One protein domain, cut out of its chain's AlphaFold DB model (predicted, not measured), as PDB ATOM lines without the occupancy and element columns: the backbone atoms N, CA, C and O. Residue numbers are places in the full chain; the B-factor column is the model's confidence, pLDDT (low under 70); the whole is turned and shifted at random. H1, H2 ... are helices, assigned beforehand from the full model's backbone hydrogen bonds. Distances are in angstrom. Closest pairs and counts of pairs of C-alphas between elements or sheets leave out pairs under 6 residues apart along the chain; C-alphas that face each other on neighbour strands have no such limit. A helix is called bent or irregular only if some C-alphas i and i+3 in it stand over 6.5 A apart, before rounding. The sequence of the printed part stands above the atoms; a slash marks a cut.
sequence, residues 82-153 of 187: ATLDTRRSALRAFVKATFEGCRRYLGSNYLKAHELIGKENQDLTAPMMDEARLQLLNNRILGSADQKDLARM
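What this domain is: This is residues 82 to 153 of the 187 residues of the protein "NMT1 domain-containing protein" of Mesorhizobium hungaricum (UniProt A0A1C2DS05). One long helix, H1, kinked near its first end, makes the length of the model, and two shorter helices, H2 and H3, gather at its far end, steeply tilted to each other. After H3, a last stretch with no named element, residues 139 to 153, folds back along H1. The printed part has 72 residues with three named helices, in the order H1, H2, H3, and no named strand; the class is all helix. The whole is loose, with a radius of gyration of the C-alphas of 14.4 A and spans of 42 by 29 by 18 A.

Where its parts are: H1, residues 82 to 106, begins at C-alpha 82 at (-11.700, -53.963, 67.759) and measures 33.1 A from first to last C-alpha. It is irregular, with C-alphas 86 and 89 8.5 A apart, and has a kink of 85 degrees near residue 89. H2 holds residues 111 to 120, over 14.6 A. H3, residues 126 to 138, measures 18.3 A and ends at C-alpha 138 at (5.502, -27.582, 89.303).

How they stand to each other: H1, with residue 106 alone, only just touches residues 133 to 137 of H3, with 3 pairs of C-alphas within 8 A. Their closest C-alphas, those of Leu 106 and Arg 133, are 6.9 A apart, and their lines are about perpendicular at 75 degrees. H1 and H2 are close but not clearly touching, the closest C-alphas being those of Tyr 105 and Ala 113, 6.4 A. H2 only just touches residues 126 to 129 of H3, with 3 pairs within 8 A; the closest C-alphas are those of His 114 and Ala 126, 6.7 A. H2 and H3 run opposite ways at a steep tilt of 61 degrees. In H2 and H3 every O i to N i+4 pair is within hydrogen-bond range; in H1, 19 of 21 are.

The domain as a whole: The two C-alphas farthest apart are those of Thr 86 and Pro 127, 42.5 A. Residues 85 to 90, which belong to H1, stand free. The links H1 to H2 and H2 to H3 are tight. The printed part has no cut, its mean pLDDT is 91.8, and no printed residue is under 70.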
ATOM      1  N   ALA A  82     -12.054 -53.499  69.103       96.62
ATOM      2  CA  ALA A  82     -11.700 -53.963  67.759       96.62
ATOM      3  C   ALA A  82     -10.528 -53.169  67.147       96.62
ATOM      4  O   ALA A  82      -9.667 -53.742  66.481       96.62
ATOM      5  N   THR A  83     -10.456 -51.857  67.397       96.50
ATOM      6  CA  THR A  83      -9.334 -51.014  66.956       96.50
ATOM      7  C   THR A  83      -8.055 -51.373  67.701       96.50
ATOM      8  O   THR A  83      -7.001 -51.457  67.075       96.50
ATOM      9  N   LEU A  84      -8.137 -51.616  69.012       95.06
ATOM     10  CA  LEU A  84      -6.992 -52.070  69.800       95.06
ATOM     11  C   LEU A  84      -6.443 -53.397  69.267       95.06
ATOM     12  O   LEU A  84      -5.239 -53.510  69.047       95.06
ATOM     13  N   ASP A  85      -7.329 -54.355  69.003       94.19
ATOM     14  CA  ASP A  85      -6.966 -55.705  68.575       94.19
ATOM     15  C   ASP A  85      -6.380 -55.707  67.147       94.19
ATOM     16  O   ASP A  85      -5.386 -56.380  66.879       94.19
ATOM     17  N   THR A  86      -6.935 -54.903  66.231       97.62
ATOM     18  CA  THR A  86      -6.524 -54.895  64.809       97.62
ATOM     19  C   THR A  86      -5.443 -53.872  64.461       97.62
ATOM     20  O   THR A  86      -4.718 -54.054  63.483       97.62
ATOM     21  N   ARG A  87      -5.307 -52.783  65.230       96.94
ATOM     22  CA  ARG A  87      -4.377 -51.670  64.945       96.94
ATOM     23  C   ARG A  87      -3.365 -51.421  66.060       96.94
ATOM     24  O   ARG A  87      -2.792 -50.333  66.134       96.94
ATOM     25  N   ARG A  88      -3.087 -52.426  66.899       95.50
ATOM     26  CA  ARG A  88      -2.182 -52.308  68.054       95.50
ATOM     27  C   ARG A  88      -0.843 -51.647  67.720       95.50
ATOM     28  O   ARG A  88      -0.420 -50.747  68.432       95.50
ATOM     29  N   SER A  89      -0.195 -52.052  66.625       95.62
ATOM     30  CA  SER A  89       1.104 -51.490  66.215       95.62
ATOM     31  C   SER A  89       1.031 -49.982  65.935       95.62
ATOM     32  O   SER A  89       1.849 -49.213  66.439       95.62
ATOM     33  N   ALA A  90       0.000 -49.534  65.210       96.50
ATOM     34  CA  ALA A  90      -0.210 -48.115  64.928       96.50
ATOM     35  C   ALA A  90      -0.510 -47.317  66.207       96.50
ATOM     36  O   ALA A  90       0.003 -46.214  66.379       96.50
ATOM     37  N   LEU A  91      -1.286 -47.891  67.130       96.38
ATOM     38  CA  LEU A  91      -1.567 -47.275  68.427       96.38
ATOM     39  C   LEU A  91      -0.305 -47.144  69.290       96.38
ATOM     40  O   LEU A  91      -0.079 -46.078  69.856       96.38
ATOM     41  N   ARG A  92       0.563 -48.166  69.334       95.00
ATOM     42  CA  ARG A  92       1.868 -48.075  70.018       95.00
ATOM     43  C   ARG A  92       2.732 -46.963  69.426       95.00
ATOM     44  O   ARG A  92       3.323 -46.179  70.164       95.00
ATOM     45  N   ALA A  93       2.788 -46.870  68.096       95.12
ATOM     46  CA  ALA A  93       3.532 -45.813  67.414       95.12
ATOM     47  C   ALA A  93       2.980 -44.416  67.750       95.12
ATOM     48  O   ALA A  93       3.761 -43.509  68.038       95.12
ATOM     49  N   PHE A  94       1.653 -44.265  67.780       95.44
ATOM     50  CA  PHE A  94       0.985 -43.030  68.184       95.44
ATOM     51  C   PHE A  94       1.331 -42.645  69.627       95.44
ATOM     52  O   PHE A  94       1.840 -41.551  69.853       95.44
ATOM     53  N   VAL A  95       1.154 -43.558  70.587       93.94
ATOM     54  CA  VAL A  95       1.446 -43.306  72.009       93.94
ATOM     55  C   VAL A  95       2.915 -42.936  72.219       93.94
ATOM     56  O   VAL A  95       3.216 -41.961  72.908       93.94
ATOM     57  N   LYS A  96       3.844 -43.640  71.561       92.81
ATOM     58  CA  LYS A  96       5.277 -43.318  71.619       92.81
ATOM     59  C   LYS A  96       5.578 -41.918  71.073       92.81
ATOM     60  O   LYS A  96       6.382 -41.194  71.661       92.81
ATOM     61  N   ALA A  97       4.938 -41.523  69.972       93.81
ATOM     62  CA  ALA A  97       5.082 -40.180  69.413       93.81
ATOM     63  C   ALA A  97       4.496 -39.104  70.344       93.81
ATOM     64  O   ALA A  97       5.120 -38.059  70.531       93.81
ATOM     65  N   THR A  98       3.350 -39.372  70.981       92.69
ATOM     66  CA  THR A  98       2.758 -38.493  72.000       92.69
ATOM     67  C   THR A  98       3.711 -38.287  73.174       92.69
ATOM     68  O   THR A  98       3.954 -37.146  73.560       92.69
ATOM     69  N   PHE A  99       4.314 -39.360  73.697       91.19
ATOM     70  CA  PHE A  99       5.263 -39.277  74.813       91.19
ATOM     71  C   PHE A  99       6.491 -38.446  74.452       91.19
ATOM     72  O   PHE A  99       6.914 -37.594  75.231       91.19
ATOM     73  N   GLU A 100       7.033 -38.636  73.248       91.00
ATOM     74  CA  GLU A 100       8.142 -37.822  72.754       91.00
ATOM     75  C   GLU A 100       7.751 -36.341  72.614       91.00
ATOM     76  O   GLU A 100       8.542 -35.461  72.959       91.00
ATOM     77  N   GLY A 101       6.525 -36.053  72.166       92.06
ATOM     78  CA  GLY A 101       5.966 -34.701  72.137       92.06
ATOM     79  C   GLY A 101       5.900 -34.071  73.530       92.06
ATOM     80  O   GLY A 101       6.447 -32.985  73.736       92.06
ATOM     81  N   CYS A 102       5.320 -34.777  74.505       92.31
ATOM     82  CA  CYS A 102       5.262 -34.340  75.903       92.31
ATOM     83  C   CYS A 102       6.662 -34.095  76.479       92.31
ATOM     84  O   CYS A 102       6.907 -33.055  77.088       92.31
ATOM     85  N   ARG A 103       7.606 -35.010  76.234       91.12
ATOM     86  CA  ARG A 103       8.986 -34.913  76.723       91.12
ATOM     87  C   ARG A 103       9.679 -33.662  76.191       91.12
ATOM     88  O   ARG A 103      10.318 -32.934  76.948       91.12
ATOM     89  N   ARG A 104       9.537 -33.389  74.889       91.69
ATOM     90  CA  ARG A 104      10.085 -32.176  74.259       91.69
ATOM     91  C   ARG A 104       9.443 -30.913  74.813       91.69
ATOM     92  O   ARG A 104      10.163 -29.949  75.062       91.69
ATOM     93  N   TYR A 105       8.128 -30.938  75.023       92.31
ATOM     94  CA  TYR A 105       7.383 -29.787  75.516       92.31
ATOM     95  C   TYR A 105       7.727 -29.421  76.964       92.31
ATOM     96  O   TYR A 105       7.860 -28.248  77.298       92.31
ATOM     97  N   LEU A 106       7.926 -30.418  77.824       89.88
ATOM     98  CA  LEU A 106       8.351 -30.189  79.206       89.88
ATOM     99  C   LEU A 106       9.841 -29.844  79.320       89.88
ATOM    100  O   LEU A 106      10.255 -29.191  80.279       89.88
ATOM    101  N   GLY A 107      10.646 -30.281  78.350       88.06
ATOM    102  CA  GLY A 107      12.076 -30.017  78.284       88.06
ATOM    103  C   GLY A 107      12.436 -28.587  77.862       88.06
ATOM    104  O   GLY A 107      11.623 -27.664  77.866       88.06
ATOM    105  N   SER A 108      13.700 -28.403  77.480       82.38
ATOM    106  CA  SER A 108      14.253 -27.110  77.051       82.38
ATOM    107  C   SER A 108      13.849 -26.691  75.633       82.38
ATOM    108  O   SER A 108      14.024 -25.533  75.272       82.38
ATOM    109  N   ASN A 109      13.288 -27.596  74.825       82.62
ATOM    110  CA  ASN A 109      12.946 -27.351  73.417       82.62
ATOM    111  C   ASN A 109      11.443 -27.080  73.207       82.62
ATOM    112  O   ASN A 109      10.822 -27.609  72.284       82.62
ATOM    113  N   TYR A 110      10.841 -26.289  74.094       93.25
ATOM    114  CA  TYR A 110       9.393 -26.061  74.111       93.25
ATOM    115  C   TYR A 110       8.937 -24.912  73.198       93.25
ATOM    116  O   TYR A 110       7.784 -24.898  72.776       93.25
ATOM    117  N   LEU A 111       9.830 -23.988  72.819       95.06
ATOM    118  CA  LEU A 111       9.486 -22.819  71.993       95.06
ATOM    119  C   LEU A 111       8.879 -23.209  70.640       95.06
ATOM    120  O   LEU A 111       7.878 -22.638  70.219       95.06
ATOM    121  N   LYS A 112       9.402 -24.259  69.996       93.38
ATOM    122  CA  LYS A 112       8.827 -24.768  68.744       93.38
ATOM    123  C   LYS A 112       7.409 -25.320  68.930       93.38
ATOM    124  O   LYS A 112       6.599 -25.251  68.014       93.38
ATOM    125  N   ALA A 113       7.095 -25.865  70.105       93.50
ATOM    126  CA  ALA A 113       5.731 -26.274  70.415       93.50
ATOM    127  C   ALA A 113       4.820 -25.056  70.626       93.50
ATOM    128  O   ALA A 113       3.694 -25.091  70.151       93.50
ATOM    129  N   HIS A 114       5.303 -23.971  71.247       95.31
ATOM    130  CA  HIS A 114       4.546 -22.713  71.356       95.31
ATOM    131  C   HIS A 114       4.194 -22.145  69.981       95.31
ATOM    132  O   HIS A 114       3.050 -21.767  69.753       95.31
ATOM    133  N   GLU A 115       5.135 -22.161  69.035       94.38
ATOM    134  CA  GLU A 115       4.862 -21.745  67.654       94.38
ATOM    135  C   GLU A 115       3.779 -22.600  66.982       94.38
ATOM    136  O   GLU A 115       2.930 -22.069  66.271       94.38
ATOM    137  N   LEU A 116       3.806 -23.923  67.179       94.44
ATOM    138  CA  LEU A 116       2.807 -24.830  66.605       94.44
ATOM    139  C   LEU A 116       1.435 -24.653  67.266       94.44
ATOM    140  O   LEU A 116       0.437 -24.555  66.562       94.44
ATOM    141  N   ILE A 117       1.387 -24.566  68.597       93.38
ATOM    142  CA  ILE A 117       0.147 -24.373  69.357       93.38
ATOM    143  C   ILE A 117      -0.481 -23.019  69.017       93.38
ATOM    144  O   ILE A 117      -1.674 -22.964  68.737       93.38
ATOM    145  N   GLY A 118       0.311 -21.945  68.969       93.25
ATOM    146  CA  GLY A 118      -0.180 -20.600  68.658       93.25
ATOM    147  C   GLY A 118      -0.704 -20.446  67.226       93.25
ATOM    148  O   GLY A 118      -1.567 -19.609  66.978       93.25
ATOM    149  N   LYS A 119      -0.232 -21.269  66.275       95.19
ATOM    150  CA  LYS A 119      -0.809 -21.330  64.920       95.19
ATOM    151  C   LYS A 119      -2.218 -21.914  64.916       95.19
ATOM    152  O   LYS A 119      -3.060 -21.424  64.173       95.19
ATOM    153  N   GLU A 120      -2.455 -22.937  65.734       95.69
ATOM    154  CA  GLU A 120      -3.751 -23.619  65.841       95.69
ATOM    155  C   GLU A 120      -4.729 -22.882  66.768       95.69
ATOM    156  O   GLU A 120      -5.941 -22.978  66.600       95.69
ATOM    157  N   ASN A 121      -4.215 -22.138  67.751       90.38
ATOM    158  CA  ASN A 121      -5.020 -21.373  68.691       90.38
ATOM    159  C   ASN A 121      -4.375 -20.013  68.985       90.38
ATOM    160  O   ASN A 121      -3.518 -19.886  69.861       90.38
ATOM    161  N   GLN A 122      -4.826 -18.991  68.257       89.69
ATOM    162  CA  GLN A 122      -4.290 -17.629  68.342       89.69
ATOM    163  C   GLN A 122      -4.593 -16.930  69.678       89.69
ATOM    164  O   GLN A 122      -3.914 -15.960  70.012       89.69
ATOM    165  N   ASP A 123      -5.543 -17.441  70.471       86.69
ATOM    166  CA  ASP A 123      -5.852 -16.908  71.805       86.69
ATOM    167  C   ASP A 123      -4.780 -17.292  72.844       86.69
ATOM    168  O   ASP A 123      -4.686 -16.686  73.915       86.69
ATOM    169  N   LEU A 124      -3.947 -18.299  72.549       87.94
ATOM    170  CA  LEU A 124      -2.861 -18.740  73.424       87.94
ATOM    171  C   LEU A 124      -1.589 -17.936  73.152       87.94
ATOM    172  O   LEU A 124      -0.756 -18.287  72.316       87.94
ATOM    173  N   THR A 125      -1.418 -16.853  73.907       90.44
ATOM    174  CA  THR A 125      -0.200 -16.035  73.852       90.44
ATOM    175  C   THR A 125       1.012 -16.773  74.435       90.44
ATOM    176  O   THR A 125       0.873 -17.659  75.283       90.44
ATOM    177  N   ALA A 126       2.227 -16.387  74.025       91.94
ATOM    178  CA  ALA A 126       3.455 -16.984  74.561       91.94
ATOM    179  C   ALA A 126       3.547 -16.913  76.104       91.94
ATOM    180  O   ALA A 126       3.784 -17.964  76.701       91.94
ATOM    181  N   PRO A 127       3.249 -15.776  76.772       91.25
ATOM    182  CA  PRO A 127       3.233 -15.720  78.237       91.25
ATOM    183  C   PRO A 127       2.232 -16.685  78.886       91.25
ATOM    184  O   PRO A 127       2.555 -17.315  79.892       91.25
ATOM    185  N   MET A 128       1.035 -16.849  78.305       90.88
ATOM    186  CA  MET A 128       0.042 -17.807  78.811       90.88
ATOM    187  C   MET A 128       0.545 -19.248  78.693       90.88
ATOM    188  O   MET A 128       0.340 -20.046  79.605       90.88
ATOM    189  N   MET A 129       1.219 -19.587  77.590       93.25
ATOM    190  CA  MET A 129       1.789 -20.922  77.402       93.25
ATOM    191  C   MET A 129       3.007 -21.175  78.302       93.25
ATOM    192  O   MET A 129       3.143 -22.277  78.834       93.25
ATOM    193  N   ASP A 130       3.864 -20.175  78.524       93.69
ATOM    194  CA  ASP A 130       4.986 -20.267  79.467       93.69
ATOM    195  C   ASP A 130       4.482 -20.569  80.881       93.69
ATOM    196  O   ASP A 130       4.952 -21.498  81.546       93.69
ATOM    197  N   GLU A 131       3.465 -19.827  81.310       92.38
ATOM    198  CA  GLU A 131       2.796 -20.035  82.585       92.38
ATOM    199  C   GLU A 131       2.138 -21.419  82.678       92.38
ATOM    200  O   GLU A 131       2.374 -22.149  83.646       92.38
ATOM    201  N   ALA A 132       1.371 -21.818  81.659       92.12
ATOM    202  CA  ALA A 132       0.758 -23.141  81.576       92.12
ATOM    203  C   ALA A 132       1.800 -24.251  81.755       92.12
ATOM    204  O   ALA A 132       1.612 -25.182  82.544       92.12
ATOM    205  N   ARG A 133       2.936 -24.129  81.064       93.44
ATOM    206  CA  ARG A 133       4.036 -25.092  81.114       93.44
ATOM    207  C   ARG A 133       4.678 -25.153  82.500       93.44
ATOM    208  O   ARG A 133       4.990 -26.245  82.973       93.44
ATOM    209  N   LEU A 134       4.861 -24.014  83.171       92.75
ATOM    210  CA  LEU A 134       5.340 -23.985  84.558       92.75
ATOM    211  C   LEU A 134       4.370 -24.700  85.504       92.75
ATOM    212  O   LEU A 134       4.819 -25.463  86.357       92.75
ATOM    213  N   GLN A 135       3.060 -24.532  85.320       92.62
ATOM    214  CA  GLN A 135       2.057 -25.253  86.110       92.62
ATOM    215  C   GLN A 135       2.110 -26.768  85.869       92.62
ATOM    216  O   GLN A 135       2.001 -27.537  86.823       92.62
ATOM    217  N   LEU A 136       2.332 -27.217  84.629       92.06
ATOM    218  CA  LEU A 136       2.510 -28.645  84.336       92.06
ATOM    219  C   LEU A 136       3.728 -29.233  85.068       92.06
ATOM    220  O   LEU A 136       3.633 -30.332  85.615       92.06
ATOM    221  N   LEU A 137       4.848 -28.502  85.098       91.88
ATOM    222  CA  LEU A 137       6.086 -28.931  85.758       91.88
ATOM    223  C   LEU A 137       5.979 -28.910  87.285       91.88
ATOM    224  O   LEU A 137       6.272 -29.914  87.932       91.88
ATOM    225  N   ASN A 138       5.547 -27.784  87.855       91.50
ATOM    226  CA  ASN A 138       5.502 -27.582  89.303       91.50
ATOM    227  C   ASN A 138       4.547 -28.565  89.985       91.50
ATOM    228  O   ASN A 138       4.840 -29.051  91.075       91.50
ATOM    229  N   ASN A 139       3.445 -28.904  89.311       90.81
ATOM    230  CA  ASN A 139       2.423 -29.801  89.842       90.81
ATOM    231  C   ASN A 139       2.552 -31.244  89.324       90.81
ATOM    232  O   ASN A 139       1.679 -32.059  89.599       90.81
ATOM    233  N   ARG A 140       3.622 -31.576  88.577       90.00
ATOM    234  CA  ARG A 140       3.900 -32.942  88.083       90.00
ATOM    235  C   ARG A 140       2.724 -33.560  87.307       90.00
ATOM    236  O   ARG A 140       2.464 -34.757  87.393       90.00
ATOM    237  N   ILE A 141       2.018 -32.738  86.526       90.19
ATOM    238  CA  ILE A 141       0.737 -33.110  85.895       90.19
ATOM    239  C   ILE A 141       0.896 -34.259  84.894       90.19
ATOM    240  O   ILE A 141       0.029 -35.122  84.793       90.19
ATOM    241  N   LEU A 142       2.002 -34.269  84.147       89.75
ATOM    242  CA  LEU A 142       2.265 -35.288  83.131       89.75
ATOM    243  C   LEU A 142       3.124 -36.448  83.642       89.75
ATOM    244  O   LEU A 142       3.362 -37.372  82.875       89.75
ATOM    245  N   GLY A 143       3.604 -36.420  84.883       88.12
ATOM    246  CA  GLY A 143       4.477 -37.457  85.429       88.12
ATOM    247  C   GLY A 143       5.454 -36.936  86.481       88.12
ATOM    248  O   GLY A 143       5.531 -35.737  86.768       88.12
ATOM    249  N   SER A 144       6.211 -37.863  87.048       86.12
ATOM    250  CA  SER A 144       7.292 -37.673  87.999       86.12
ATOM    251  C   SER A 144       8.383 -36.740  87.468       86.12
ATOM    252  O   SER A 144       8.577 -36.538  86.268       86.12
ATOM    253  N   ALA A 145       9.170 -36.201  88.400       81.44
ATOM    254  CA  ALA A 145      10.292 -35.329  88.064       81.44
ATOM    255  C   ALA A 145      11.367 -36.032  87.210       81.44
ATOM    256  O   ALA A 145      12.015 -35.380  86.397       81.44
ATOM    257  N   ASP A 146      11.542 -37.350  87.372       83.81
ATOM    258  CA  ASP A 146      12.463 -38.154  86.558       83.81
ATOM    259  C   ASP A 146      11.845 -38.641  85.234       83.81
ATOM    260  O   ASP A 146      12.522 -39.310  84.455       83.81
ATOM    261  N   GLN A 147      10.584 -38.274  84.968       83.31
ATOM    262  CA  GLN A 147       9.830 -38.549  83.742       83.31
ATOM    263  C   GLN A 147       9.723 -40.039  83.374       83.31
ATOM    264  O   GLN A 147       9.407 -40.371  82.230       83.31
ATOM    265  N   LYS A 148       9.954 -40.958  84.322       85.88
ATOM    266  CA  LYS A 148       9.851 -42.408  84.070       85.88
ATOM    267  C   LYS A 148       8.421 -42.865  83.797       85.88
ATOM    268  O   LYS A 148       8.213 -43.860  83.109       85.88
ATOM    269  N   ASP A 149       7.447 -42.138  84.324       88.62
ATOM    270  CA  ASP A 149       6.014 -42.374  84.162       88.62
ATOM    271  C   ASP A 149       5.343 -41.340  83.234       88.62
ATOM    272  O   ASP A 149       4.120 -41.202  83.249       88.62
ATOM    273  N   LEU A 150       6.128 -40.624  82.414       90.69
ATOM    274  CA  LEU A 150       5.634 -39.536  81.571       90.69
ATOM    275  C   LEU A 150       4.438 -39.972  80.714       90.69
ATOM    276  O   LEU A 150       4.555 -40.858  79.869       90.69
ATOM    277  N   ALA A 151       3.307 -39.298  80.918       89.19
ATOM    278  CA  ALA A 151       2.025 -39.524  80.262       89.19
ATOM    279  C   ALA A 151       1.522 -40.982  80.358       89.19
ATOM    280  O   ALA A 151       0.720 -41.424  79.532       89.19
ATOM    281  N   ARG A 152       1.969 -41.736  81.374       90.50
ATOM    282  CA  ARG A 152       1.569 -43.127  81.599       90.50
ATOM    283  C   ARG A 152       0.396 -43.238  82.564       90.50
ATOM    284  O   ARG A 152       0.300 -42.550  83.582       90.50
ATOM    285  N   MET A 153      -0.462 -44.211  82.279       91.75
ATOM    286  CA  MET A 153      -1.357 -44.769  83.281       91.75
ATOM    287  C   MET A 153      -0.569 -45.721  84.183       91.75
ATOM    288  O   MET A 153       0.190 -46.552  83.695       91.75
TER     289      MET A 153